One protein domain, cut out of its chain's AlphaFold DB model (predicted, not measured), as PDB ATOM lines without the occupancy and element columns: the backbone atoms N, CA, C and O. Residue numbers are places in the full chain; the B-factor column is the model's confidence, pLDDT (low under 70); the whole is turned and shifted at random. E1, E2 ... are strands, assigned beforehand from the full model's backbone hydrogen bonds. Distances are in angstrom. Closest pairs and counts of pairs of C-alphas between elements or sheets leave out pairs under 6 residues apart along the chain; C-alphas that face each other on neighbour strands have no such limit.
ATOM      1  N   ARG A  13     -14.996 -21.169   8.480       97.62
ATOM      2  CA  ARG A  13     -15.910 -20.697   9.527       97.62
ATOM      3  C   ARG A  13     -17.360 -20.980   9.157       97.62
ATOM      4  O   ARG A  13     -17.777 -20.688   8.042       97.62
ATOM      5  N   LEU A  14     -18.126 -21.536  10.090       98.12
ATOM      6  CA  LEU A  14     -19.566 -21.741   9.934       98.12
ATOM      7  C   LEU A  14     -20.315 -20.472  10.344       98.12
ATOM      8  O   LEU A  14     -20.389 -20.177  11.537       98.12
ATOM      9  N   ASP A  15     -20.854 -19.754   9.359       97.06
ATOM     10  CA  ASP A  15     -21.447 -18.421   9.544       97.06
ATOM     11  C   ASP A  15     -22.964 -18.388   9.454       97.06
ATOM     12  O   ASP A  15     -23.573 -17.418   9.895       97.06
ATOM     13  N   ASP A  16     -23.582 -19.442   8.929       98.00
ATOM     14  CA  ASP A  16     -25.030 -19.592   8.961       98.00
ATOM     15  C   ASP A  16     -25.433 -21.062   8.777       98.00
ATOM     16  O   ASP A  16     -24.671 -21.892   8.267       98.00
ATOM     17  N   TRP A  17     -26.639 -21.406   9.215       98.31
ATOM     18  CA  TRP A  17     -27.219 -22.724   9.007       98.31
ATOM     19  C   TRP A  17     -28.743 -22.667   9.023       98.31
ATOM     20  O   TRP A  17     -29.364 -21.848   9.696       98.31
ATOM     21  N   HIS A  18     -29.365 -23.602   8.309       97.81
ATOM     22  CA  HIS A  18     -30.815 -23.719   8.287       97.81
ATOM     23  C   HIS A  18     -31.253 -25.170   8.139       97.81
ATOM     24  O   HIS A  18     -30.675 -25.934   7.361       97.81
ATOM     25  N   PHE A  19     -32.313 -25.549   8.848       96.44
ATOM     26  CA  PHE A  19     -32.922 -26.868   8.725       96.44
ATOM     27  C   PHE A  19     -34.332 -26.768   8.151       96.44
ATOM     28  O   PHE A  19     -35.182 -26.071   8.695       96.44
ATOM     29  N   PHE A  20     -34.579 -27.508   7.071       94.50
ATOM     30  CA  PHE A  20     -35.884 -27.622   6.428       94.50
ATOM     31  C   PHE A  20     -36.571 -28.912   6.905       94.50
ATOM     32  O   PHE A  20     -36.283 -29.981   6.351       94.50
ATOM     33  N   PRO A  21     -37.472 -28.856   7.906       89.75
ATOM     34  CA  PRO A  21     -38.037 -30.053   8.531       89.75
ATOM     35  C   PRO A  21     -38.878 -30.907   7.577       89.75
ATOM     36  O   PRO A  21     -38.897 -32.125   7.731       89.75
ATOM     37  N   ASP A  22     -39.522 -30.306   6.575       89.94
ATOM     38  CA  ASP A  22     -40.353 -31.034   5.603       89.94
ATOM     39  C   ASP A  22     -39.534 -31.851   4.599       89.94
ATOM     40  O   ASP A  22     -40.019 -32.841   4.059       89.94
ATOM     41  N   ARG A  23     -38.276 -31.457   4.371       92.25
ATOM     42  CA  ARG A  23     -37.341 -32.133   3.456       92.25
ATOM     43  C   ARG A  23     -36.251 -32.916   4.184       92.25
ATOM     44  O   ARG A  23     -35.418 -33.529   3.529       92.25
ATOM     45  N   LEU A  24     -36.222 -32.842   5.517       91.12
ATOM     46  CA  LEU A  24     -35.145 -33.364   6.365       91.12
ATOM     47  C   LEU A  24     -33.750 -32.928   5.879       91.12
ATOM     48  O   LEU A  24     -32.791 -33.695   5.928       91.12
ATOM     49  N   GLN A  25     -33.639 -31.682   5.413       95.38
ATOM     50  CA  GLN A  25     -32.415 -31.139   4.830       95.38
ATOM     51  C   GLN A  25     -31.785 -30.112   5.768       95.38
ATOM     52  O   GLN A  25     -32.410 -29.105   6.098       95.38
ATOM     53  N   LEU A  26     -30.529 -30.344   6.145       96.81
ATOM     54  CA  LEU A  26     -29.681 -29.370   6.826       96.81
ATOM     55  C   LEU A  26     -28.787 -28.674   5.795       96.81
ATOM     56  O   LEU A  26     -28.083 -29.343   5.040       96.81
ATOM     57  N   LYS A  27     -28.804 -27.341   5.779       97.88
ATOM     58  CA  LYS A  27     -27.858 -26.511   5.028       97.88
ATOM     59  C   LYS A  27     -26.900 -25.827   5.995       97.88
ATOM     60  O   LYS A  27     -27.337 -25.288   7.009       97.88
ATOM     61  N   LEU A  28     -25.616 -25.860   5.658       97.50
ATOM     62  CA  LEU A  28     -24.527 -25.213   6.384       97.50
ATOM     63  C   LEU A  28     -23.848 -24.239   5.421       97.50
ATOM     64  O   LEU A  28     -23.446 -24.651   4.334       97.50
ATOM     65  N   ASN A  29     -23.739 -22.976   5.816       97.25
ATOM     66  CA  ASN A  29     -23.089 -21.928   5.038       97.25
ATOM     67  C   ASN A  29     -21.715 -21.652   5.653       97.25
ATOM     68  O   ASN A  29     -21.600 -21.164   6.781       97.25
ATOM     69  N   LEU A  30     -20.672 -22.020   4.913       96.81
ATOM     70  CA  LEU A  30     -19.285 -21.958   5.350       96.81
ATOM     71  C   LEU A  30     -18.544 -20.875   4.568       96.81
ATOM     72  O   LEU A  30     -18.694 -20.768   3.352       96.81
ATOM     73  N   LEU A  31     -17.714 -20.105   5.265       96.62
ATOM     74  CA  LEU A  31     -16.625 -19.367   4.642       96.62
ATOM     75  C   LEU A  31     -15.404 -20.276   4.617       96.62
ATOM     76  O   LEU A  31     -14.932 -20.670   5.679       96.62
ATOM     77  N   GLY A  32     -14.895 -20.581   3.427       94.81
ATOM     78  CA  GLY A  32     -13.784 -21.510   3.242       94.81
ATOM     79  C   GLY A  32     -14.214 -22.976   3.222       94.81
ATOM     80  O   GLY A  32     -15.322 -23.340   3.619       94.81
ATOM     81  N   ASP A  33     -13.306 -23.818   2.742       92.88
ATOM     82  CA  ASP A  33     -13.597 -25.220   2.478       92.88
ATOM     83  C   ASP A  33     -13.262 -26.117   3.670       92.88
ATOM     84  O   ASP A  33     -12.275 -25.936   4.387       92.88
ATOM     85  N   THR A  34     -14.081 -27.147   3.847       95.31
ATOM     86  CA  THR A  34     -13.819 -28.264   4.751       95.31
ATOM     87  C   THR A  34     -14.415 -29.531   4.161       95.31
ATOM     88  O   THR A  34     -15.392 -29.473   3.417       95.31
ATOM     89  N   GLN A  35     -13.852 -30.684   4.513       95.88
ATOM     90  CA  GLN A  35     -14.428 -31.983   4.187       95.88
ATOM     91  C   GLN A  35     -15.194 -32.507   5.411       95.88
ATOM     92  O   GLN A  35     -14.556 -32.959   6.371       95.88
ATOM     93  N   PRO A  36     -16.543 -32.493   5.403       96.62
ATOM     94  CA  PRO A  36     -17.323 -32.981   6.529       96.62
ATOM     95  C   PRO A  36     -17.109 -34.475   6.757       96.62
ATOM     96  O   PRO A  36     -16.991 -35.262   5.812       96.62
ATOM     97  N   ARG A  37     -17.125 -34.873   8.027       97.88
ATOM     98  CA  ARG A  37     -17.131 -36.275   8.464       97.88
ATOM     99  C   ARG A  37     -18.395 -36.513   9.262       97.88
ATOM    100  O   ARG A  37     -18.816 -35.633  10.003       97.88
ATOM    101  N   HIS A  38     -19.004 -37.684   9.142       97.31
ATOM    102  CA  HIS A  38     -20.221 -37.973   9.888       97.31
ATOM    103  C   HIS A  38     -20.217 -39.376  10.476       97.31
ATOM    104  O   HIS A  38     -19.607 -40.295   9.936       97.31
ATOM    105  N   PHE A  39     -20.917 -39.526  11.595       97.31
ATOM    106  CA  PHE A  39     -21.149 -40.810  12.243       97.31
ATOM    107  C   PHE A  39     -22.455 -40.778  13.040       97.31
ATOM    108  O   PHE A  39     -23.026 -39.719  13.305       97.31
ATOM    109  N   SER A  40     -22.943 -41.959  13.417       95.69
ATOM    110  CA  SER A  40     -24.156 -42.104  14.222       95.69
ATOM    111  C   SER A  40     -23.833 -42.621  15.618       95.69
ATOM    112  O   SER A  40     -23.020 -43.529  15.778       95.69
ATOM    113  N   LEU A  41     -24.514 -42.083  16.628       93.00
ATOM    114  CA  LEU A  41     -24.483 -42.588  18.000       93.00
ATOM    115  C   LEU A  41     -25.841 -43.182  18.370       93.00
ATOM    116  O   LEU A  41     -26.889 -42.707  17.927       93.00
ATOM    117  N   LYS A  42     -25.820 -44.207  19.219       90.56
ATOM    118  CA  LYS A  42     -27.014 -44.770  19.860       90.56
ATOM    119  C   LYS A  42     -27.109 -44.278  21.308       90.56
ATOM    120  O   LYS A  42     -26.116 -43.833  21.878       90.56
ATOM    121  N   LYS A  43     -28.310 -44.389  21.892       87.69
ATOM    122  CA  LYS A  43     -28.617 -44.065  23.301       87.69
ATOM    123  C   LYS A  43     -28.200 -42.630  23.731       87.69
ATOM    124  O   LYS A  43     -27.247 -42.483  24.491       87.69
ATOM    125  N   PRO A  44     -28.905 -41.559  23.303       90.06
ATOM    126  CA  PRO A  44     -29.994 -41.521  22.320       90.06
ATOM    127  C   PRO A  44     -29.475 -41.516  20.870       90.06
ATOM    128  O   PRO A  44     -28.279 -41.326  20.635       90.06
ATOM    129  N   ASN A  45     -30.374 -41.734  19.901       93.44
ATOM    130  CA  ASN A  45     -30.050 -41.703  18.470       93.44
ATOM    131  C   ASN A  45     -29.601 -40.298  18.047       93.44
ATOM    132  O   ASN A  45     -30.365 -39.339  18.168       93.44
ATOM    133  N   ARG A  46     -28.371 -40.186  17.543       96.06
ATOM    134  CA  ARG A  46     -27.788 -38.919  17.090       96.06
ATOM    135  C   ARG A  46     -27.046 -39.113  15.779       96.06
ATOM    136  O   ARG A  46     -26.321 -40.098  15.650       96.06
ATOM    137  N   ILE A  47     -27.175 -38.156  14.864       96.75
ATOM    138  CA  ILE A  47     -26.210 -37.968  13.776       96.75
ATOM    139  C   ILE A  47     -25.256 -36.866  14.214       96.75
ATOM    140  O   ILE A  47     -25.685 -35.807  14.672       96.75
ATOM    141  N   VAL A  48     -23.965 -37.132  14.088       98.31
ATOM    142  CA  VAL A  48     -22.903 -36.173  14.367       98.31
ATOM    143  C   VAL A  48     -22.204 -35.858  13.057       98.31
ATOM    144  O   VAL A  48     -21.841 -36.776  12.325       98.31
ATOM    145  N   ILE A  49     -22.035 -34.572  12.771       98.62
ATOM    146  CA  ILE A  49     -21.297 -34.051  11.624       98.62
ATOM    147  C   ILE A  49     -20.153 -33.210  12.178       98.62
ATOM    148  O   ILE A  49     -20.380 -32.187  12.820       98.62
ATOM    149  N   ASP A  50     -18.930 -33.645  11.924       98.69
ATOM    150  CA  ASP A  50     -17.722 -32.898  12.227       98.69
ATOM    151  C   ASP A  50     -17.283 -32.115  11.000       98.69
ATOM    152  O   ASP A  50     -17.222 -32.651   9.891       98.69
ATOM    153  N   LEU A  51     -16.939 -30.853  11.232       98.31
ATOM    154  CA  LEU A  51     -16.356 -29.925  10.276       98.31
ATOM    155  C   LEU A  51     -14.918 -29.647  10.737       98.31
ATOM    156  O   LEU A  51     -14.704 -28.794  11.607       98.31
ATOM    157  N   PRO A  52     -13.923 -30.411  10.250       97.81
ATOM    158  CA  PRO A  52     -12.520 -30.164  10.560       97.81
ATOM    159  C   PRO A  52     -12.056 -28.801  10.041       97.81
ATOM    160  O   PRO A  52     -12.645 -28.249   9.111       97.81
ATOM    161  N   ASN A  53     -10.992 -28.263  10.627       96.31
ATOM    162  CA  ASN A  53     -10.420 -26.955  10.298       96.31
ATOM    163  C   ASN A  53     -11.466 -25.828  10.234       96.31
ATOM    164  O   ASN A  53     -11.323 -24.895   9.447       96.31
ATOM    165  N   THR A  54     -12.524 -25.914  11.048       97.88
ATOM    166  CA  THR A  54     -13.666 -24.992  11.005       97.88
ATOM    167  C   THR A  54     -13.909 -24.365  12.373       97.88
ATOM    168  O   THR A  54     -14.079 -25.077  13.371       97.88
ATOM    169  N   LYS A  55     -13.984 -23.031  12.425       97.88
ATOM    170  CA  LYS A  55     -14.473 -22.289  13.595       97.88
ATOM    171  C   LYS A  55     -15.987 -22.129  13.563       97.88
ATOM    172  O   LYS A  55     -16.575 -21.906  12.506       97.88
ATOM    173  N   LEU A  56     -16.607 -22.158  14.736       98.06
ATOM    174  CA  LEU A  56     -17.997 -21.751  14.882       98.06
ATOM    175  C   LEU A  56     -18.075 -20.217  14.860       98.06
ATOM    176  O   LEU A  56     -17.414 -19.554  15.661       98.06
ATOM    177  N   GLY A  57     -18.853 -19.660  13.932       97.12
ATOM    178  CA  GLY A  57     -19.147 -18.231  13.872       97.12
ATOM    179  C   GLY A  57     -20.149 -17.787  14.943       97.12
ATOM    180  O   GLY A  57     -20.559 -18.554  15.818       97.12
ATOM    181  N   CYS A  58     -20.573 -16.525  14.867       96.94
ATOM    182  CA  CYS A  58     -21.601 -15.979  15.752       96.94
ATOM    183  C   CYS A  58     -22.998 -16.345  15.224       96.94
ATOM    184  O   CYS A  58     -23.663 -15.532  14.585       96.94
ATOM    185  N   VAL A  59     -23.419 -17.590  15.453       96.81
ATOM    186  CA  VAL A  59     -24.703 -18.139  14.982       96.81
ATOM    187  C   VAL A  59     -25.514 -18.734  16.133       96.81
ATOM    188  O   VAL A  59     -24.927 -19.161  17.134       96.81
ATOM    189  N   PRO A  60     -26.854 -18.842  16.012       97.12
ATOM    190  CA  PRO A  60     -27.650 -19.630  16.945       97.12
ATOM    191  C   PRO A  60     -27.093 -21.051  17.021       97.12
ATOM    192  O   PRO A  60     -27.036 -21.763  16.027       97.12
ATOM    193  N   ASN A  61     -26.653 -21.479  18.196       96.69
ATOM    194  CA  ASN A  61     -25.946 -22.751  18.339       96.69
ATOM    195  C   ASN A  61     -26.878 -23.919  18.701       96.69
ATOM    196  O   ASN A  61     -26.429 -25.048  18.895       96.69
ATOM    197  N   LYS A  62     -28.183 -23.659  18.811       98.06
ATOM    198  CA  LYS A  62     -29.182 -24.656  19.170       98.06
ATOM    199  C   LYS A  62     -30.565 -24.263  18.657       98.06
ATOM    200  O   LYS A  62     -30.999 -23.137  18.867       98.06
ATOM    201  N   GLN A  63     -31.281 -25.227  18.084       98.00
ATOM    202  CA  GLN A  63     -32.710 -25.114  17.784       98.00
ATOM    203  C   GLN A  63     -33.420 -26.437  18.079       98.00
ATOM    204  O   GLN A  63     -32.878 -27.516  17.828       98.00
ATOM    205  N   GLU A  64     -34.628 -26.347  18.626       96.69
ATOM    206  CA  GLU A  64     -35.501 -27.489  18.913       96.69
ATOM    207  C   GLU A  64     -36.581 -27.610  17.825       96.69
ATOM    208  O   GLU A  64     -37.017 -26.616  17.243       96.69
ATOM    209  N   PHE A  65     -37.022 -28.837  17.562       93.38
ATOM    210  CA  PHE A  65     -37.998 -29.187  16.533       93.38
ATOM    211  C   PHE A  65     -38.961 -30.264  17.064       93.38
ATOM    212  O   PHE A  65     -38.648 -31.015  17.987       93.38
ATOM    213  N   SER A  66     -40.160 -30.358  16.482       86.31
ATOM    214  CA  SER A  66     -41.242 -31.226  16.984       86.31
ATOM    215  C   SER A  66     -41.400 -32.566  16.243       86.31
ATOM    216  O   SER A  66     -42.200 -33.410  16.663       86.31
ATOM    217  N   ARG A  67     -40.653 -32.782  15.147       86.62
ATOM    218  CA  ARG A  67     -40.825 -33.916  14.213       86.62
ATOM    219  C   ARG A  67     -39.686 -34.946  14.332       86.62
ATOM    220  O   ARG A  67     -39.340 -35.355  15.437       86.62
ATOM    221  N   ALA A  68     -39.159 -35.424  13.201       88.75
ATOM    222  CA  ALA A  68     -38.147 -36.482  13.134       88.75
ATOM    223  C   ALA A  68     -36.811 -36.074  13.775       88.75
ATOM    224  O   ALA A  68     -36.137 -36.896  14.390       88.75
ATOM    225  N   ILE A  69     -36.453 -34.795  13.678       93.75
ATOM    226  CA  ILE A  69     -35.366 -34.199  14.450       93.75
ATOM    227  C   ILE A  69     -35.977 -33.565  15.696       93.75
ATOM    228  O   ILE A  69     -36.980 -32.862  15.595       93.75
ATOM    229  N   LYS A  70     -35.390 -33.848  16.859       94.88
ATOM    230  CA  LYS A  70     -35.737 -33.230  18.143       94.88
ATOM    231  C   LYS A  70     -34.965 -31.932  18.330       94.88
ATOM    232  O   LYS A  70     -35.550 -30.922  18.683       94.88
ATOM    233  N   SER A  71     -33.658 -31.958  18.090       97.00
ATOM    234  CA  SER A  71     -32.814 -30.772  18.216       97.00
ATOM    235  C   SER A  71     -31.650 -30.815  17.239       97.00
ATOM    236  O   SER A  71     -31.198 -31.895  16.854       97.00
ATOM    237  N   ILE A  72     -31.160 -29.641  16.862       98.38
ATOM    238  CA  ILE A  72     -29.870 -29.473  16.196       98.38
ATOM    239  C   ILE A  72     -29.024 -28.575  17.087       98.38
ATOM    240  O   ILE A  72     -29.484 -27.519  17.522       98.38
ATOM    241  N   ARG A  73     -27.808 -29.026  17.397       98.38
ATOM    242  CA  ARG A  73     -26.835 -28.308  18.223       98.38
ATOM    243  C   ARG A  73     -25.533 -28.148  17.468       98.38
ATOM    244  O   ARG A  73     -25.054 -29.105  16.874       98.38
ATOM    245  N   LEU A  74     -24.957 -26.964  17.537       98.62
ATOM    246  CA  LEU A  74     -23.665 -26.621  16.976       98.62
ATOM    247  C   LEU A  74     -22.741 -26.273  18.141       98.62
ATOM    248  O   LEU A  74     -23.137 -25.568  19.067       98.62
ATOM    249  N   SER A  75     -21.510 -26.762  18.126       98.31
ATOM    250  CA  SER A  75     -20.507 -26.369  19.112       98.31
ATOM    251  C   SER A  75     -19.104 -26.431  18.530       98.31
ATOM    252  O   SER A  75     -18.809 -27.243  17.654       98.31
ATOM    253  N   GLN A  76     -18.211 -25.592  19.049       98.12
ATOM    254  CA  GLN A  76     -16.780 -25.799  18.870       98.12
ATOM    255  C   GLN A  76     -16.390 -27.023  19.716       98.12
ATOM    256  O   GLN A  76     -16.379 -26.953  20.943       98.12
ATOM    257  N   PHE A  77     -16.154 -28.172  19.079       97.88
ATOM    258  CA  PHE A  77     -15.864 -29.429  19.778       97.88
ATOM    259  C   PHE A  77     -14.456 -29.436  20.375       97.88
ATOM    260  O   PHE A  77     -14.248 -29.903  21.491       97.88
ATOM    261  N   ASN A  78     -13.498 -28.901  19.626       96.94
ATOM    262  CA  ASN A  78     -12.139 -28.618  20.073       96.94
ATOM    263  C   ASN A  78     -11.589 -27.430  19.269       96.94
ATOM    264  O   ASN A  78     -12.330 -26.831  18.491       96.94
ATOM    265  N   ALA A  79     -10.307 -27.096  19.429       94.56
ATOM    266  CA  ALA A  79      -9.692 -25.961  18.742       94.56
ATOM    267  C   ALA A  79      -9.933 -25.953  17.219       94.56
ATOM    268  O   ALA A  79     -10.145 -24.874  16.672       94.56
ATOM    269  N   ASP A  80     -10.011 -27.113  16.562       95.25
ATOM    270  CA  ASP A  80     -10.008 -27.196  15.098       95.25
ATOM    271  C   ASP A  80     -11.294 -27.763  14.494       95.25
ATOM    272  O   ASP A  80     -11.476 -27.723  13.281       95.25
ATOM    273  N   VAL A  81     -12.211 -28.278  15.313       98.06
ATOM    274  CA  VAL A  81     -13.422 -28.958  14.840       98.06
ATOM    275  C   VAL A  81     -14.671 -28.255  15.349       98.06
ATOM    276  O   VAL A  81     -14.903 -28.183  16.558       98.06
ATOM    277  N   THR A  82     -15.522 -27.819  14.421       98.56
ATOM    278  CA  THR A  82     -16.921 -27.480  14.718       98.56
ATOM    279  C   THR A  82     -17.776 -28.728  14.537       98.56
ATOM    280  O   THR A  82     -17.683 -29.406  13.517       98.56
ATOM    281  N   ARG A  83     -18.606 -29.053  15.528       98.75
ATOM    282  CA  ARG A  83     -19.472 -30.232  15.528       98.75
ATOM    283  C   ARG A  83     -20.933 -29.814  15.479       98.75
ATOM    284  O   ARG A  83     -21.387 -29.026  16.304       98.75
ATOM    285  N   VAL A  84     -21.672 -30.413  14.554       98.75
ATOM    286  CA  VAL A  84     -23.128 -30.341  14.474       98.75
ATOM    287  C   VAL A  84     -23.702 -31.673  14.951       98.75
ATOM    288  O   VAL A  84     -23.295 -32.739  14.496       98.75
ATOM    289  N   VAL A  85     -24.647 -31.634  15.883       98.50
ATOM    290  CA  VAL A  85     -25.324 -32.812  16.434       98.50
ATOM    291  C   VAL A  85     -26.814 -32.685  16.180       98.50
ATOM    292  O   VAL A  85     -27.447 -31.758  16.679       98.50
ATOM    293  N   LEU A  86     -27.368 -33.641  15.443       97.88
ATOM    294  CA  LEU A  86     -28.800 -33.786  15.234       97.88
ATOM    295  C   LEU A  86     -29.302 -34.871  16.187       97.88
ATOM    296  O   LEU A  86     -28.965 -36.048  16.031       97.88
ATOM    297  N   ASP A  87     -30.112 -34.484  17.169       96.19
ATOM    298  CA  ASP A  87     -30.845 -35.439  17.994       96.19
ATOM    299  C   ASP A  87     -32.054 -35.936  17.212       96.19
ATOM    300  O   ASP A  87     -32.946 -35.161  16.860       96.19
ATOM    301  N   ILE A  88     -32.106 -37.239  16.976       92.88
ATOM    302  CA  ILE A  88     -33.189 -37.861  16.226       92.88
ATOM    303  C   ILE A  88     -34.248 -38.344  17.213       92.88
ATOM    304  O   ILE A  88     -33.946 -39.046  18.185       92.88
ATOM    305  N   LYS A  89     -35.508 -38.001  16.950       86.31
ATOM    306  CA  LYS A  89     -36.638 -38.623  17.637       86.31
ATOM    307  C   LYS A  89     -36.719 -40.064  17.146       86.31
ATOM    308  O   LYS A  89     -36.707 -40.293  15.938       86.31
TER     309      LYS A  89
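Overview. This is residues 13 to 89 of the 100 residues of the protein "N-acetylmuramoyl-L-alanine amidase" of Richelia intracellularis HM01 (UniProt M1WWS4). A twisted sheet of five strands, E3, E4, E8, E7 and E6, has the hairpin E1 and E2 over one face, above E7 and E8, while its other face is bare. The two sheets are only partly face to face, with short E5 bridging them at one end; residues 32 to 36 and Asn 53 also cross between the sheets at that end. The printed part has 77 residues, with no named helix and eight named strands, E1 to E8 in order along the chain, and its class is all strand. The large sheet is antiparallel in the order E3, E4, E8, E7, E6; the small one is mixed, in the order E2, E1, E5. The whole is compact, with a radius of gyration of the C-alphas of 12.0 A and spans of 31 by 23 by 18 A.

Arrangement. In the large sheet, E8, residues 81 to 88, is the antiparallel neighbour of E4, residues 46 to 52, with N 49 and O 84 2.8 A apart, within hydrogen-bond range. E3, residues 37 to 41, is an edge strand and forms a hairpin with E4, with N 39 and O 48 at 3.0 A. On the other side of E8, E7, residues 69 to 76, is antiparallel to it, with N 85 and O 73 at 2.7 A. E6, residues 62 to 64, is the other edge strand, with N 72 and O 63 of E7 and E6 at 2.9 A. E6, E7 and E8 form a meander, each strand the antiparallel neighbour of the one before. In the small sheet, E1, residues 13 to 20, and E2, residues 25 to 31, form a hairpin, with N 27 and O 18 at 2.8 A. E5, residues 54 to 56, is parallel to E1, with N 14 and O 55 at 2.9 A. The closest C-alphas of E5 and E8, those of Thr 54 and Val 81, are 5.5 A apart. E1 and E7 are near each other, and E2 is apart from E7 and E8.

Along the chain. E1 begins at C-alpha 13 (-15.910, -20.697, 9.527) and is 21.4 A long from first to last C-alpha. E2 measures 19.7 A, E4 18.8 A and E7 20.9 A. E3 starts at C-alpha 37 (-17.131, -36.275, 8.464). E8 is 21.7 A long and ends at C-alpha 88 (-33.189, -37.861, 16.226).

Size, cuts and confidence. The two C-alphas farthest apart, those of Asp 22 and Ala 79, are 33.7 A from each other. The printed part has no cut, and each link between successive strands is tight. The mean pLDDT of the printed part is 95.7, and no printed residue is under 70.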